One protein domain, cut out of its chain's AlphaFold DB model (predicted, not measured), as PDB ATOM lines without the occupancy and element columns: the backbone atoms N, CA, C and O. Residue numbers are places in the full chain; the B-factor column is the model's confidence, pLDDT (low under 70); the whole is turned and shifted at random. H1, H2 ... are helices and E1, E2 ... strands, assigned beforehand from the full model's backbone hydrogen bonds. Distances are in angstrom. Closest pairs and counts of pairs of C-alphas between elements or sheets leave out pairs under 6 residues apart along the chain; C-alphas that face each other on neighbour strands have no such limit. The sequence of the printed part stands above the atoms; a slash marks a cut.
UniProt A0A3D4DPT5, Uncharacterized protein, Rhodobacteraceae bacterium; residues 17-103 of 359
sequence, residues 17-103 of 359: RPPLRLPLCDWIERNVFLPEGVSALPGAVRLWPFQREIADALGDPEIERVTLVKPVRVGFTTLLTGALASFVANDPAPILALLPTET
ATOM      1  N   ARG A  17     -30.155 -76.838  89.629       78.31
ATOM      2  CA  ARG A  17     -29.453 -75.554  89.634       78.31
ATOM      3  C   ARG A  17     -28.048 -75.768  90.194       78.31
ATOM      4  O   ARG A  17     -27.934 -76.230  91.329       78.31
ATOM      5  N   PRO A  18     -26.993 -75.418  89.440       72.25
ATOM      6  CA  PRO A  18     -25.637 -75.544  89.942       72.25
ATOM      7  C   PRO A  18     -25.448 -74.662  91.186       72.25
ATOM      8  O   PRO A  18     -26.055 -73.584  91.273       72.25
ATOM      9  N   PRO A  19     -24.622 -75.100  92.149       73.44
ATOM     10  CA  PRO A  19     -24.323 -74.318  93.337       73.44
ATOM     11  C   PRO A  19     -23.690 -72.974  92.958       73.44
ATOM     12  O   PRO A  19     -22.992 -72.839  91.949       73.44
ATOM     13  N   LEU A  20     -23.962 -71.950  93.768       72.94
ATOM     14  CA  LEU A  20     -23.419 -70.615  93.548       72.94
ATOM     15  C   LEU A  20     -21.899 -70.645  93.753       72.94
ATOM     16  O   LEU A  20     -21.434 -70.969  94.844       72.94
ATOM     17  N   ARG A  21     -21.138 -70.265  92.722       74.81
ATOM     18  CA  ARG A  21     -19.679 -70.126  92.803       74.81
ATOM     19  C   ARG A  21     -19.329 -68.877  93.611       74.81
ATOM     20  O   ARG A  21     -19.300 -67.776  93.071       74.81
ATOM     21  N   LEU A  22     -19.142 -69.059  94.912       84.94
ATOM     22  CA  LEU A  22     -18.691 -68.027  95.843       84.94
ATOM     23  C   LEU A  22     -17.206 -68.227  96.167       84.94
ATOM     24  O   LEU A  22     -16.768 -69.379  96.217       84.94
ATOM     25  N   PRO A  23     -16.458 -67.146  96.462       89.69
ATOM     26  CA  PRO A  23     -15.185 -67.255  97.164       89.69
ATOM     27  C   PRO A  23     -15.346 -68.081  98.441       89.69
ATOM     28  O   PRO A  23     -16.391 -68.027  99.104       89.69
ATOM     29  N   LEU A  24     -14.320 -68.853  98.796       90.00
ATOM     30  CA  LEU A  24     -14.424 -69.806  99.896       90.00
ATOM     31  C   LEU A  24     -14.722 -69.110 101.229       90.00
ATOM     32  O   LEU A  24     -15.541 -69.605 102.007       90.00
ATOM     33  N   CYS A  25     -14.112 -67.947 101.475       91.12
ATOM     34  CA  CYS A  25     -14.366 -67.168 102.682       91.12
ATOM     35  C   CYS A  25     -15.848 -66.767 102.811       91.12
ATOM     36  O   CYS A  25     -16.452 -66.960 103.868       91.12
ATOM     37  N   ASP A  26     -16.455 -66.298 101.721       92.38
ATOM     38  CA  ASP A  26     -17.849 -65.856 101.676       92.38
ATOM     39  C   ASP A  26     -18.818 -67.035 101.781       92.38
ATOM     40  O   ASP A  26     -19.869 -66.934 102.423       92.38
ATOM     41  N   TRP A  27     -18.468 -68.180 101.186       92.56
ATOM     42  CA  TRP A  27     -19.249 -69.402 101.347       92.56
ATOM     43  C   TRP A  27     -19.270 -69.850 102.812       92.56
ATOM     44  O   TRP A  27     -20.337 -70.193 103.327       92.56
ATOM     45  N   ILE A  28     -18.125 -69.803 103.499       90.56
ATOM     46  CA  ILE A  28     -18.017 -70.180 104.912       90.56
ATOM     47  C   ILE A  28     -18.866 -69.250 105.783       90.56
ATOM     48  O   ILE A  28     -19.721 -69.735 106.522       90.56
ATOM     49  N   GLU A  29     -18.698 -67.930 105.662       91.56
ATOM     50  CA  GLU A  29     -19.458 -66.968 106.479       91.56
ATOM     51  C   GLU A  29     -20.977 -67.045 106.241       91.56
ATOM     52  O   GLU A  29     -21.769 -66.718 107.126       91.56
ATOM     53  N   ARG A  30     -21.400 -67.503 105.056       90.19
ATOM     54  CA  ARG A  30     -22.815 -67.664 104.704       90.19
ATOM     55  C   ARG A  30     -23.436 -68.968 105.214       90.19
ATOM     56  O   ARG A  30     -24.629 -68.979 105.522       90.19
ATOM     57  N   ASN A  31     -22.681 -70.066 105.233       87.62
ATOM     58  CA  ASN A  31     -23.245 -71.414 105.388       87.62
ATOM     59  C   ASN A  31     -22.850 -72.122 106.689       87.62
ATOM     60  O   ASN A  31     -23.500 -73.104 107.056       87.62
ATOM     61  N   VAL A  32     -21.816 -71.643 107.385       86.25
ATOM     62  CA  VAL A  32     -21.227 -72.324 108.544       86.25
ATOM     63  C   VAL A  32     -21.701 -71.687 109.849       86.25
ATOM     64  O   VAL A  32     -21.500 -70.496 110.091       86.25
ATOM     65  N   PHE A  33     -22.298 -72.509 110.718       83.25
ATOM     66  CA  PHE A  33     -22.832 -72.082 112.010       83.25
ATOM     67  C   PHE A  33     -22.251 -72.910 113.156       83.25
ATOM     68  O   PHE A  33     -22.186 -74.142 113.096       83.25
ATOM     69  N   LEU A  34     -21.860 -72.216 114.224       77.12
ATOM     70  CA  LEU A  34     -21.436 -72.831 115.475       77.12
ATOM     71  C   LEU A  34     -22.665 -73.081 116.364       77.12
ATOM     72  O   LEU A  34     -23.395 -72.126 116.646       77.12
ATOM     73  N   PRO A  35     -22.910 -74.328 116.808       70.62
ATOM     74  CA  PRO A  35     -24.036 -74.656 117.669       70.62
ATOM     75  C   PRO A  35     -23.886 -74.055 119.067       70.62
ATOM     76  O   PRO A  35     -22.778 -73.851 119.576       70.62
ATOM     77  N   GLU A  36     -25.024 -73.849 119.723       53.56
ATOM     78  CA  GLU A  36     -25.070 -73.557 121.154       53.56
ATOM     79  C   GLU A  36     -24.512 -74.742 121.964       53.56
ATOM     80  O   GLU A  36     -24.738 -75.905 121.635       53.56
ATOM     81  N   GLY A  37     -23.735 -74.448 123.012       47.69
ATOM     82  CA  GLY A  37     -23.184 -75.448 123.939       47.69
ATOM     83  C   GLY A  37     -21.789 -75.997 123.604       47.69
ATOM     84  O   GLY A  37     -21.132 -76.533 124.491       47.69
ATOM     85  N   VAL A  38     -21.296 -75.825 122.373       48.03
ATOM     86  CA  VAL A  38     -19.931 -76.235 121.954       48.03
ATOM     87  C   VAL A  38     -19.001 -75.062 121.636       48.03
ATOM     88  O   VAL A  38     -17.784 -75.232 121.617       48.03
ATOM     89  N   SER A  39     -19.554 -73.868 121.413       53.28
ATOM     90  CA  SER A  39     -18.802 -72.628 121.199       53.28
ATOM     91  C   SER A  39     -19.173 -71.590 122.253       53.28
ATOM     92  O   SER A  39     -20.346 -71.440 122.593       53.28
ATOM     93  N   ALA A  40     -18.181 -70.830 122.727       52.62
ATOM     94  CA  ALA A  40     -18.403 -69.674 123.599       52.62
ATOM     95  C   ALA A  40     -19.166 -68.540 122.886       52.62
ATOM     96  O   ALA A  40     -19.840 -67.743 123.532       52.62
ATOM     97  N   LEU A  41     -19.066 -68.486 121.553       64.88
ATOM     98  CA  LEU A  41     -19.812 -67.579 120.685       64.88
ATOM     99  C   LEU A  41     -20.557 -68.426 119.642       64.88
ATOM    100  O   LEU A  41     -19.965 -68.789 118.618       64.88
ATOM    101  N   PRO A  42     -21.803 -68.842 119.921       70.81
ATOM    102  CA  PRO A  42     -22.627 -69.552 118.951       70.81
ATOM    103  C   PRO A  42     -23.117 -68.608 117.845       70.81
ATOM    104  O   PRO A  42     -23.177 -67.391 118.025       70.81
ATOM    105  N   GLY A  43     -23.487 -69.176 116.697       80.12
ATOM    106  CA  GLY A  43     -24.028 -68.428 115.559       80.12
ATOM    107  C   GLY A  43     -23.180 -68.512 114.291       80.12
ATOM    108  O   GLY A  43     -22.352 -69.410 114.133       80.12
ATOM    109  N   ALA A  44     -23.445 -67.603 113.350       84.06
ATOM    110  CA  ALA A  44     -22.768 -67.576 112.054       84.06
ATOM    111  C   ALA A  44     -21.265 -67.335 112.234       84.06
ATOM    112  O   ALA A  44     -20.858 -66.403 112.934       84.06
ATOM    113  N   VAL A  45     -20.444 -68.159 111.584       86.00
ATOM    114  CA  VAL A  45     -18.993 -67.972 111.599       86.00
ATOM    115  C   VAL A  45     -18.649 -66.659 110.901       86.00
ATOM    116  O   VAL A  45     -19.101 -66.388 109.793       86.00
ATOM    117  N   ARG A  46     -17.818 -65.844 111.555       89.19
ATOM    118  CA  ARG A  46     -17.190 -64.663 110.959       89.19
ATOM    119  C   ARG A  46     -15.692 -64.883 110.944       89.19
ATOM    120  O   ARG A  46     -15.091 -65.109 111.996       89.19
ATOM    121  N   LEU A  47     -15.120 -64.876 109.748       89.06
ATOM    122  CA  LEU A  47     -13.705 -65.136 109.553       89.06
ATOM    123  C   LEU A  47     -12.909 -63.874 109.870       89.06
ATOM    124  O   LEU A  47     -13.240 -62.768 109.437       89.06
ATOM    125  N   TRP A  48     -11.824 -64.051 110.613       89.56
ATOM    126  CA  TRP A  48     -10.837 -62.995 110.810       89.56
ATOM    127  C   TRP A  48     -10.113 -62.694 109.490       89.56
ATOM    128  O   TRP A  48     -10.030 -63.590 108.649       89.56
ATOM    129  N   PRO A  49      -9.527 -61.494 109.301       91.25
ATOM    130  CA  PRO A  49      -8.856 -61.135 108.047       91.25
ATOM    131  C   PRO A  49      -7.856 -62.196 107.559       91.25
ATOM    132  O   PRO A  49      -7.961 -62.666 106.434       91.25
ATOM    133  N   PHE A  50      -6.995 -62.696 108.451       88.75
ATOM    134  CA  PHE A  50      -6.036 -63.756 108.121       88.75
ATOM    135  C   PHE A  50      -6.700 -65.097 107.757       88.75
ATOM    136  O   PHE A  50      -6.153 -65.873 106.984       88.75
ATOM    137  N   GLN A  51      -7.875 -65.409 108.315       92.56
ATOM    138  CA  GLN A  51      -8.609 -66.627 107.960       92.56
ATOM    139  C   GLN A  51      -9.280 -66.497 106.595       92.56
ATOM    140  O   GLN A  51      -9.404 -67.508 105.912       92.56
ATOM    141  N   ARG A  52      -9.698 -65.284 106.200       93.25
ATOM    142  CA  ARG A  52     -10.205 -65.028 104.845       93.25
ATOM    143  C   ARG A  52      -9.106 -65.257 103.820       93.25
ATOM    144  O   ARG A  52      -9.320 -66.040 102.914       93.25
ATOM    145  N   GLU A  53      -7.919 -64.696 104.042       92.38
ATOM    146  CA  GLU A  53      -6.771 -64.896 103.145       92.38
ATOM    147  C   GLU A  53      -6.404 -66.379 102.998       92.38
ATOM    148  O   GLU A  53      -6.180 -66.860 101.891       92.38
ATOM    149  N   ILE A  54      -6.404 -67.138 104.102       93.62
ATOM    150  CA  ILE A  54      -6.177 -68.588 104.053       93.62
ATOM    151  C   ILE A  54      -7.314 -69.304 103.307       93.62
ATOM    152  O   ILE A  54      -7.041 -70.214 102.532       93.62
ATOM    153  N   ALA A  55      -8.578 -68.933 103.541       92.81
ATOM    154  CA  ALA A  55      -9.718 -69.519 102.836       92.81
ATOM    155  C   ALA A  55      -9.636 -69.251 101.329       92.81
ATOM    156  O   ALA A  55      -9.832 -70.163 100.535       92.81
ATOM    157  N   ASP A  56      -9.313 -68.024 100.939       90.00
ATOM    158  CA  ASP A  56      -9.195 -67.640  99.538       90.00
ATOM    159  C   ASP A  56      -8.047 -68.401  98.874       90.00
ATOM    160  O   ASP A  56      -8.251 -68.980  97.814       90.00
ATOM    161  N   ALA A  57      -6.903 -68.544  99.553       93.06
ATOM    162  CA  ALA A  57      -5.797 -69.363  99.060       93.06
ATOM    163  C   ALA A  57      -6.150 -70.859  98.935       93.06
ATOM    164  O   ALA A  57      -5.655 -71.532  98.040       93.06
ATOM    165  N   LEU A  58      -6.989 -71.397  99.828       91.19
ATOM    166  CA  LEU A  58      -7.471 -72.783  99.751       91.19
ATOM    167  C   LEU A  58      -8.511 -72.994  98.642       91.19
ATOM    168  O   LEU A  58      -8.667 -74.115  98.168       91.19
ATOM    169  N   GLY A  59      -9.270 -71.952  98.296       87.88
ATOM    170  CA  GLY A  59     -10.306 -71.986  97.264       87.88
ATOM    171  C   GLY A  59      -9.816 -71.588  95.872       87.88
ATOM    172  O   GLY A  59     -10.596 -71.675  94.924       87.88
ATOM    173  N   ASP A  60      -8.570 -71.133  95.749       89.44
ATOM    174  CA  ASP A  60      -7.980 -70.710  94.485       89.44
ATOM    175  C   ASP A  60      -7.547 -71.935  93.655       89.44
ATOM    176  O   ASP A  60      -6.661 -72.681  94.081       89.44
ATOM    177  N   PRO A  61      -8.139 -72.164  92.467       87.12
ATOM    178  CA  PRO A  61      -7.774 -73.291  91.614       87.12
ATOM    179  C   PRO A  61      -6.343 -73.211  91.062       87.12
ATOM    180  O   PRO A  61      -5.836 -74.224  90.584       87.12
ATOM    181  N   GLU A  62      -5.687 -72.046  91.103       93.19
ATOM    182  CA  GLU A  62      -4.285 -71.894  90.693       93.19
ATOM    183  C   GLU A  62      -3.296 -72.322  91.795       93.19
ATOM    184  O   GLU A  62      -2.102 -72.485  91.529       93.19
ATOM    185  N   ILE A  63      -3.768 -72.549  93.030       90.94
ATOM    186  CA  ILE A  63      -2.931 -72.910  94.179       90.94
ATOM    187  C   ILE A  63      -3.093 -74.398  94.515       90.94
ATOM    188  O   ILE A  63      -4.012 -74.822  95.206       90.94
ATOM    189  N   GLU A  64      -2.118 -75.209  94.101       91.12
ATOM    190  CA  GLU A  64      -2.136 -76.658  94.368       91.12
ATOM    191  C   GLU A  64      -1.795 -77.033  95.821       91.12
ATOM    192  O   GLU A  64      -2.115 -78.131  96.286       91.12
ATOM    193  N   ARG A  65      -1.074 -76.166  96.548       92.94
ATOM    194  CA  ARG A  65      -0.600 -76.462  97.908       92.94
ATOM    195  C   ARG A  65      -0.538 -75.221  98.784       92.94
ATOM    196  O   ARG A  65       0.233 -74.303  98.528       92.94
ATOM    197  N   VAL A  66      -1.240 -75.290  99.913       91.38
ATOM    198  CA  VAL A  66      -1.188 -74.292 100.984       91.38
ATOM    199  C   VAL A  66      -0.496 -74.899 102.209       91.38
ATOM    200  O   VAL A  66      -0.993 -75.854 102.805       91.38
ATOM    201  N   THR A  67       0.650 -74.338 102.602       92.25
ATOM    202  CA  THR A  67       1.393 -74.732 103.815       92.25
ATOM    203  C   THR A  67       1.292 -73.623 104.852       92.25
ATOM    204  O   THR A  67       1.599 -72.471 104.558       92.25
ATOM    205  N   LEU A  68       0.892 -73.961 106.080       85.19
ATOM    206  CA  LEU A  68       0.610 -72.975 107.123       85.19
ATOM    207  C   LEU A  68       1.423 -73.244 108.388       85.19
ATOM    208  O   LEU A  68       1.353 -74.328 108.968       85.19
ATOM    209  N   VAL A  69       2.112 -72.212 108.873       87.94
ATOM    210  CA  VAL A  69       2.628 -72.149 110.243       87.94
ATOM    211  C   VAL A  69       1.692 -71.241 111.024       87.94
ATOM    212  O   VAL A  69       1.625 -70.041 110.774       87.94
ATOM    213  N   LYS A  70       0.927 -71.822 111.947       82.50
ATOM    214  CA  LYS A  70      -0.104 -71.103 112.704       82.50
ATOM    215  C   LYS A  70       0.059 -71.304 114.213       82.50
ATOM    216  O   LYS A  70       0.467 -72.391 114.634       82.50
ATOM    217  N   PRO A  71      -0.298 -70.311 115.045       66.44
ATOM    218  CA  PRO A  71      -0.347 -70.477 116.493       66.44
ATOM    219  C   PRO A  71      -1.555 -71.328 116.929       66.44
ATOM    220  O   PRO A  71      -2.452 -71.660 116.148       66.44
ATOM    221  N   VAL A  72      -1.588 -71.733 118.196       67.38
ATOM    222  CA  VAL A  72      -2.708 -72.514 118.747       67.38
ATOM    223  C   VAL A  72      -3.967 -71.653 118.929       67.38
ATOM    224  O   VAL A  72      -3.880 -70.445 119.120       67.38
ATOM    225  N   ARG A  73      -5.150 -72.287 118.903       71.25
ATOM    226  CA  ARG A  73      -6.467 -71.669 119.193       71.25
ATOM    227  C   ARG A  73      -6.909 -70.505 118.285       71.25
ATOM    228  O   ARG A  73      -7.723 -69.691 118.692       71.25
ATOM    229  N   VAL A  74      -6.472 -70.470 117.028       78.19
ATOM    230  CA  VAL A  74      -6.904 -69.455 116.037       78.19
ATOM    231  C   VAL A  74      -8.090 -69.881 115.163       78.19
ATOM    232  O   VAL A  74      -8.211 -69.450 114.023       78.19
ATOM    233  N   GLY A  75      -8.934 -70.799 115.643       79.69
ATOM    234  CA  GLY A  75     -10.099 -71.270 114.878       79.69
ATOM    235  C   GLY A  75      -9.762 -72.017 113.577       79.69
ATOM    236  O   GLY A  75     -10.616 -72.136 112.706       79.69
ATOM    237  N   PHE A  76      -8.531 -72.528 113.429       84.31
ATOM    238  CA  PHE A  76      -8.094 -73.206 112.200       84.31
ATOM    239  C   PHE A  76      -8.928 -74.452 111.877       84.31
ATOM    240  O   PHE A  76      -9.242 -74.698 110.721       84.31
ATOM    241  N   THR A  77      -9.330 -75.218 112.894       79.75
ATOM    242  CA  THR A  77     -10.205 -76.382 112.702       79.75
ATOM    243  C   THR A  77     -11.545 -75.973 112.098       79.75
ATOM    244  O   THR A  77     -11.978 -76.590 111.137       79.75
ATOM    245  N   THR A  78     -12.165 -74.897 112.591       82.50
ATOM    246  CA  THR A  78     -13.418 -74.363 112.036       82.50
ATOM    247  C   THR A  78     -13.250 -73.932 110.580       82.50
ATOM    248  O   THR A  78     -14.097 -74.253 109.752       82.50
ATOM    249  N   LEU A  79     -12.140 -73.259 110.258       86.88
ATOM    250  CA  LEU A  79     -11.801 -72.868 108.889       86.88
ATOM    251  C   LEU A  79     -11.639 -74.090 107.969       86.88
ATOM    252  O   LEU A  79     -12.249 -74.131 106.906       86.88
ATOM    253  N   LEU A  80     -10.874 -75.104 108.391       88.25
ATOM    254  CA  LEU A  80     -10.638 -76.323 107.610       88.25
ATOM    255  C   LEU A  80     -11.923 -77.142 107.418       88.25
ATOM    256  O   LEU A  80     -12.180 -77.637 106.325       88.25
ATOM    257  N   THR A  81     -12.758 -77.255 108.454       86.00
ATOM    258  CA  THR A  81     -14.073 -77.903 108.357       86.00
ATOM    259  C   THR A  81     -14.996 -77.144 107.406       86.00
ATOM    260  O   THR A  81     -15.672 -77.772 106.596       86.00
ATOM    261  N   GLY A  82     -15.002 -75.807 107.455       87.56
ATOM    262  CA  GLY A  82     -15.749 -74.974 106.511       87.56
ATOM    263  C   GLY A  82     -15.265 -75.138 105.068       87.56
ATOM    264  O   GLY A  82     -16.086 -75.254 104.160       87.56
ATOM    265  N   ALA A  83     -13.949 -75.223 104.866       88.88
ATOM    266  CA  ALA A  83     -13.350 -75.473 103.559       88.88
ATOM    267  C   ALA A  83     -13.777 -76.833 102.990       88.88
ATOM    268  O   ALA A  83     -14.315 -76.903 101.888       88.88
ATOM    269  N   LEU A  84     -13.626 -77.899 103.782       87.69
ATOM    270  CA  LEU A  84     -14.060 -79.248 103.421       87.69
ATOM    271  C   LEU A  84     -15.554 -79.290 103.074       87.69
ATOM    272  O   LEU A  84     -15.942 -79.860 102.058       87.69
ATOM    273  N   ALA A  85     -16.388 -78.659 103.903       85.44
ATOM    274  CA  ALA A  85     -17.826 -78.578 103.685       85.44
ATOM    275  C   ALA A  85     -18.180 -77.878 102.364       85.44
ATOM    276  O   ALA A  85     -19.099 -78.318 101.676       85.44
ATOM    277  N   SER A  86     -17.444 -76.825 101.998       87.81
ATOM    278  CA  SER A  86     -17.626 -76.127 100.722       87.81
ATOM    279  C   SER A  86     -17.329 -77.035  99.533       87.81
ATOM    280  O   SER A  86     -18.137 -77.096  98.610       87.81
ATOM    281  N   PHE A  87     -16.223 -77.787  99.570       85.62
ATOM    282  CA  PHE A  87     -15.902 -78.749  98.512       85.62
ATOM    283  C   PHE A  87     -16.972 -79.834  98.413       85.62
ATOM    284  O   PHE A  87     -17.522 -80.053  97.345       85.62
ATOM    285  N   VAL A  88     -17.386 -80.430  99.532       84.62
ATOM    286  CA  VAL A  88     -18.462 -81.438  99.531       84.62
ATOM    287  C   VAL A  88     -19.769 -80.890  98.941       84.62
ATOM    288  O   VAL A  88     -20.462 -81.603  98.218       84.62
ATOM    289  N   ALA A  89     -20.120 -79.639  99.243       83.06
ATOM    290  CA  ALA A  89     -21.373 -79.035  98.799       83.06
ATOM    291  C   ALA A  89     -21.340 -78.529  97.348       83.06
ATOM    292  O   ALA A  89     -22.375 -78.548  96.680       83.06
ATOM    293  N   ASN A  90     -20.192 -78.037  96.879       83.00
ATOM    294  CA  ASN A  90     -20.095 -77.304  95.616       83.00
ATOM    295  C   ASN A  90     -19.316 -78.050  94.526       83.00
ATOM    296  O   ASN A  90     -19.622 -77.864  93.349       83.00
ATOM    297  N   ASP A  91     -18.322 -78.855  94.905       80.31
ATOM    298  CA  ASP A  91     -17.416 -79.568  93.999       80.31
ATOM    299  C   ASP A  91     -16.953 -80.903  94.624       80.31
ATOM    300  O   ASP A  91     -15.834 -81.017  95.141       80.31
ATOM    301  N   PRO A  92     -17.849 -81.906  94.696       76.25
ATOM    302  CA  PRO A  92     -17.568 -83.153  95.391       76.25
ATOM    303  C   PRO A  92     -16.477 -83.946  94.662       76.25
ATOM    304  O   PRO A  92     -16.689 -84.484  93.576       76.25
ATOM    305  N   ALA A  93     -15.325 -84.071  95.312       78.25
ATOM    306  CA  ALA A  93     -14.180 -84.848  94.855       78.25
ATOM    307  C   ALA A  93     -13.741 -85.856  95.936       78.25
ATOM    308  O   ALA A  93     -14.169 -85.753  97.090       78.25
ATOM    309  N   PRO A  94     -12.883 -86.841  95.612       79.94
ATOM    310  CA  PRO A  94     -12.228 -87.657  96.629       79.94
ATOM    311  C   PRO A  94     -11.352 -86.780  97.534       79.94
ATOM    312  O   PRO A  94     -10.391 -86.169  97.069       79.94
ATOM    313  N   ILE A  95     -11.666 -86.722  98.831       80.31
ATOM    314  CA  ILE A  95     -10.927 -85.912  99.809       80.31
ATOM    315  C   ILE A  95     -10.345 -86.820 100.892       80.31
ATOM    316  O   ILE A  95     -11.079 -87.539 101.570       80.31
ATOM    317  N   LEU A  96      -9.023 -86.764 101.076       82.50
ATOM    318  CA  LEU A  96      -8.311 -87.480 102.134       82.50
ATOM    319  C   LEU A  96      -7.900 -86.509 103.244       82.50
ATOM    320  O   LEU A  96      -7.060 -85.634 103.038       82.50
ATOM    321  N   ALA A  97      -8.449 -86.701 104.443       76.12
ATOM    322  CA  ALA A  97      -8.025 -85.988 105.642       76.12
ATOM    323  C   ALA A  97      -7.048 -86.856 106.447       76.12
ATOM    324  O   ALA A  97      -7.458 -87.769 107.162       76.12
ATOM    325  N   LEU A  98      -5.750 -86.567 106.339       77.00
ATOM    326  CA  LEU A  98      -4.726 -87.215 107.157       77.00
ATOM    327  C   LEU A  98      -4.527 -86.417 108.450       77.00
ATOM    328  O   LEU A  98      -4.029 -85.291 108.429       77.00
ATOM    329  N   LEU A  99      -4.896 -87.015 109.577       68.62
ATOM    330  CA  LEU A  99      -4.608 -86.483 110.903       68.62
ATOM    331  C   LEU A  99      -3.557 -87.370 111.573       68.62
ATOM    332  O   LEU A  99      -3.582 -88.590 111.387       68.62
ATOM    333  N   PRO A 100      -2.623 -86.799 112.348       62.25
ATOM    334  CA  PRO A 100      -1.737 -87.618 113.153       62.25
ATOM    335  C   PRO A 100      -2.581 -88.404 114.172       62.25
ATOM    336  O   PRO A 100      -3.598 -87.900 114.655       62.25
ATOM    337  N   THR A 101      -2.181 -89.642 114.473       49.91
ATOM    338  CA  THR A 101      -2.899 -90.536 115.398       49.91
ATOM    339  C   THR A 101      -3.199 -89.845 116.730       49.91
ATOM    340  O   THR A 101      -2.465 -88.946 117.149       49.91
ATOM    341  N   GLU A 102      -4.284 -90.250 117.404       45.44
ATOM    342  CA  GLU A 102      -4.823 -89.571 118.598       45.44
ATOM    343  C   GLU A 102      -3.764 -89.212 119.655       45.44
ATOM    344  O   GLU A 102      -3.852 -88.158 120.286       45.44
ATOM    345  N   THR A 103      -2.715 -90.026 119.793       36.50
ATOM    346  CA  THR A 103      -1.565 -89.803 120.681       36.50
ATOM    347  C   THR A 103      -0.839 -88.472 120.432       36.50
ATOM    348  O   THR A 103      -0.316 -87.862 121.365       36.50
TER     349      THR A 103
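What this domain is: This is residues 17 to 103 of the 359 residues of an uncharacterized protein of Rhodobacteraceae bacterium (UniProt A0A3D4DPT5). Three helices that all touch one another make a small core, H1 crossing both H2 and H3, with long loops round it. The loop at residues 36 to 41 and the tail at 98 to 103 stick out. The 87 printed residues hold H1, E1, H2, H3 in that order, mostly helix, with under half of the residues in named elements. The whole is compact, radius of gyration of the C-alphas 13.6 A, spanning 35 by 29 by 24 A.

Where its parts are: H1, residues 24 to 31, begins at C-alpha 24 (-14.424, -69.806, 99.896). E1 is residues 32 to 34. H2, residues 49 to 59, measures 15.4 A. H3, residues 76 to 90, measures 20.9 A and ends at C-alpha 90 (-20.095, -77.304, 95.616).

How they stand to each other: H1 touches H2, about perpendicular at 76 degrees, the C-alphas of Cys 25 and Arg 52 closest at 5.2 A. H1 touches H3, about perpendicular at 85 degrees, closest at Ile 28 and Gly 82, C-alphas 5.5 A apart. H2 and H3 touch, closest C-alphas Ala 55 and Ala 83, 7.0 A, the same way at a tilt of 37 degrees, only just steep. E1 pairs with no named strand; its residues 33 to 34 pair antiparallel with 43 to 44. In H1, H2 and H3 every O i to N i+4 pair is within hydrogen-bond range.

The domain as a whole: The C-alphas farthest apart, Arg 17 and Thr 103, are 44.1 A apart. The printed part has no cut. The links E1 to H2 and H2 to H3 are long. pLDDT is under 70 at residues 36 to 41, 71 to 72 and 99 to 103.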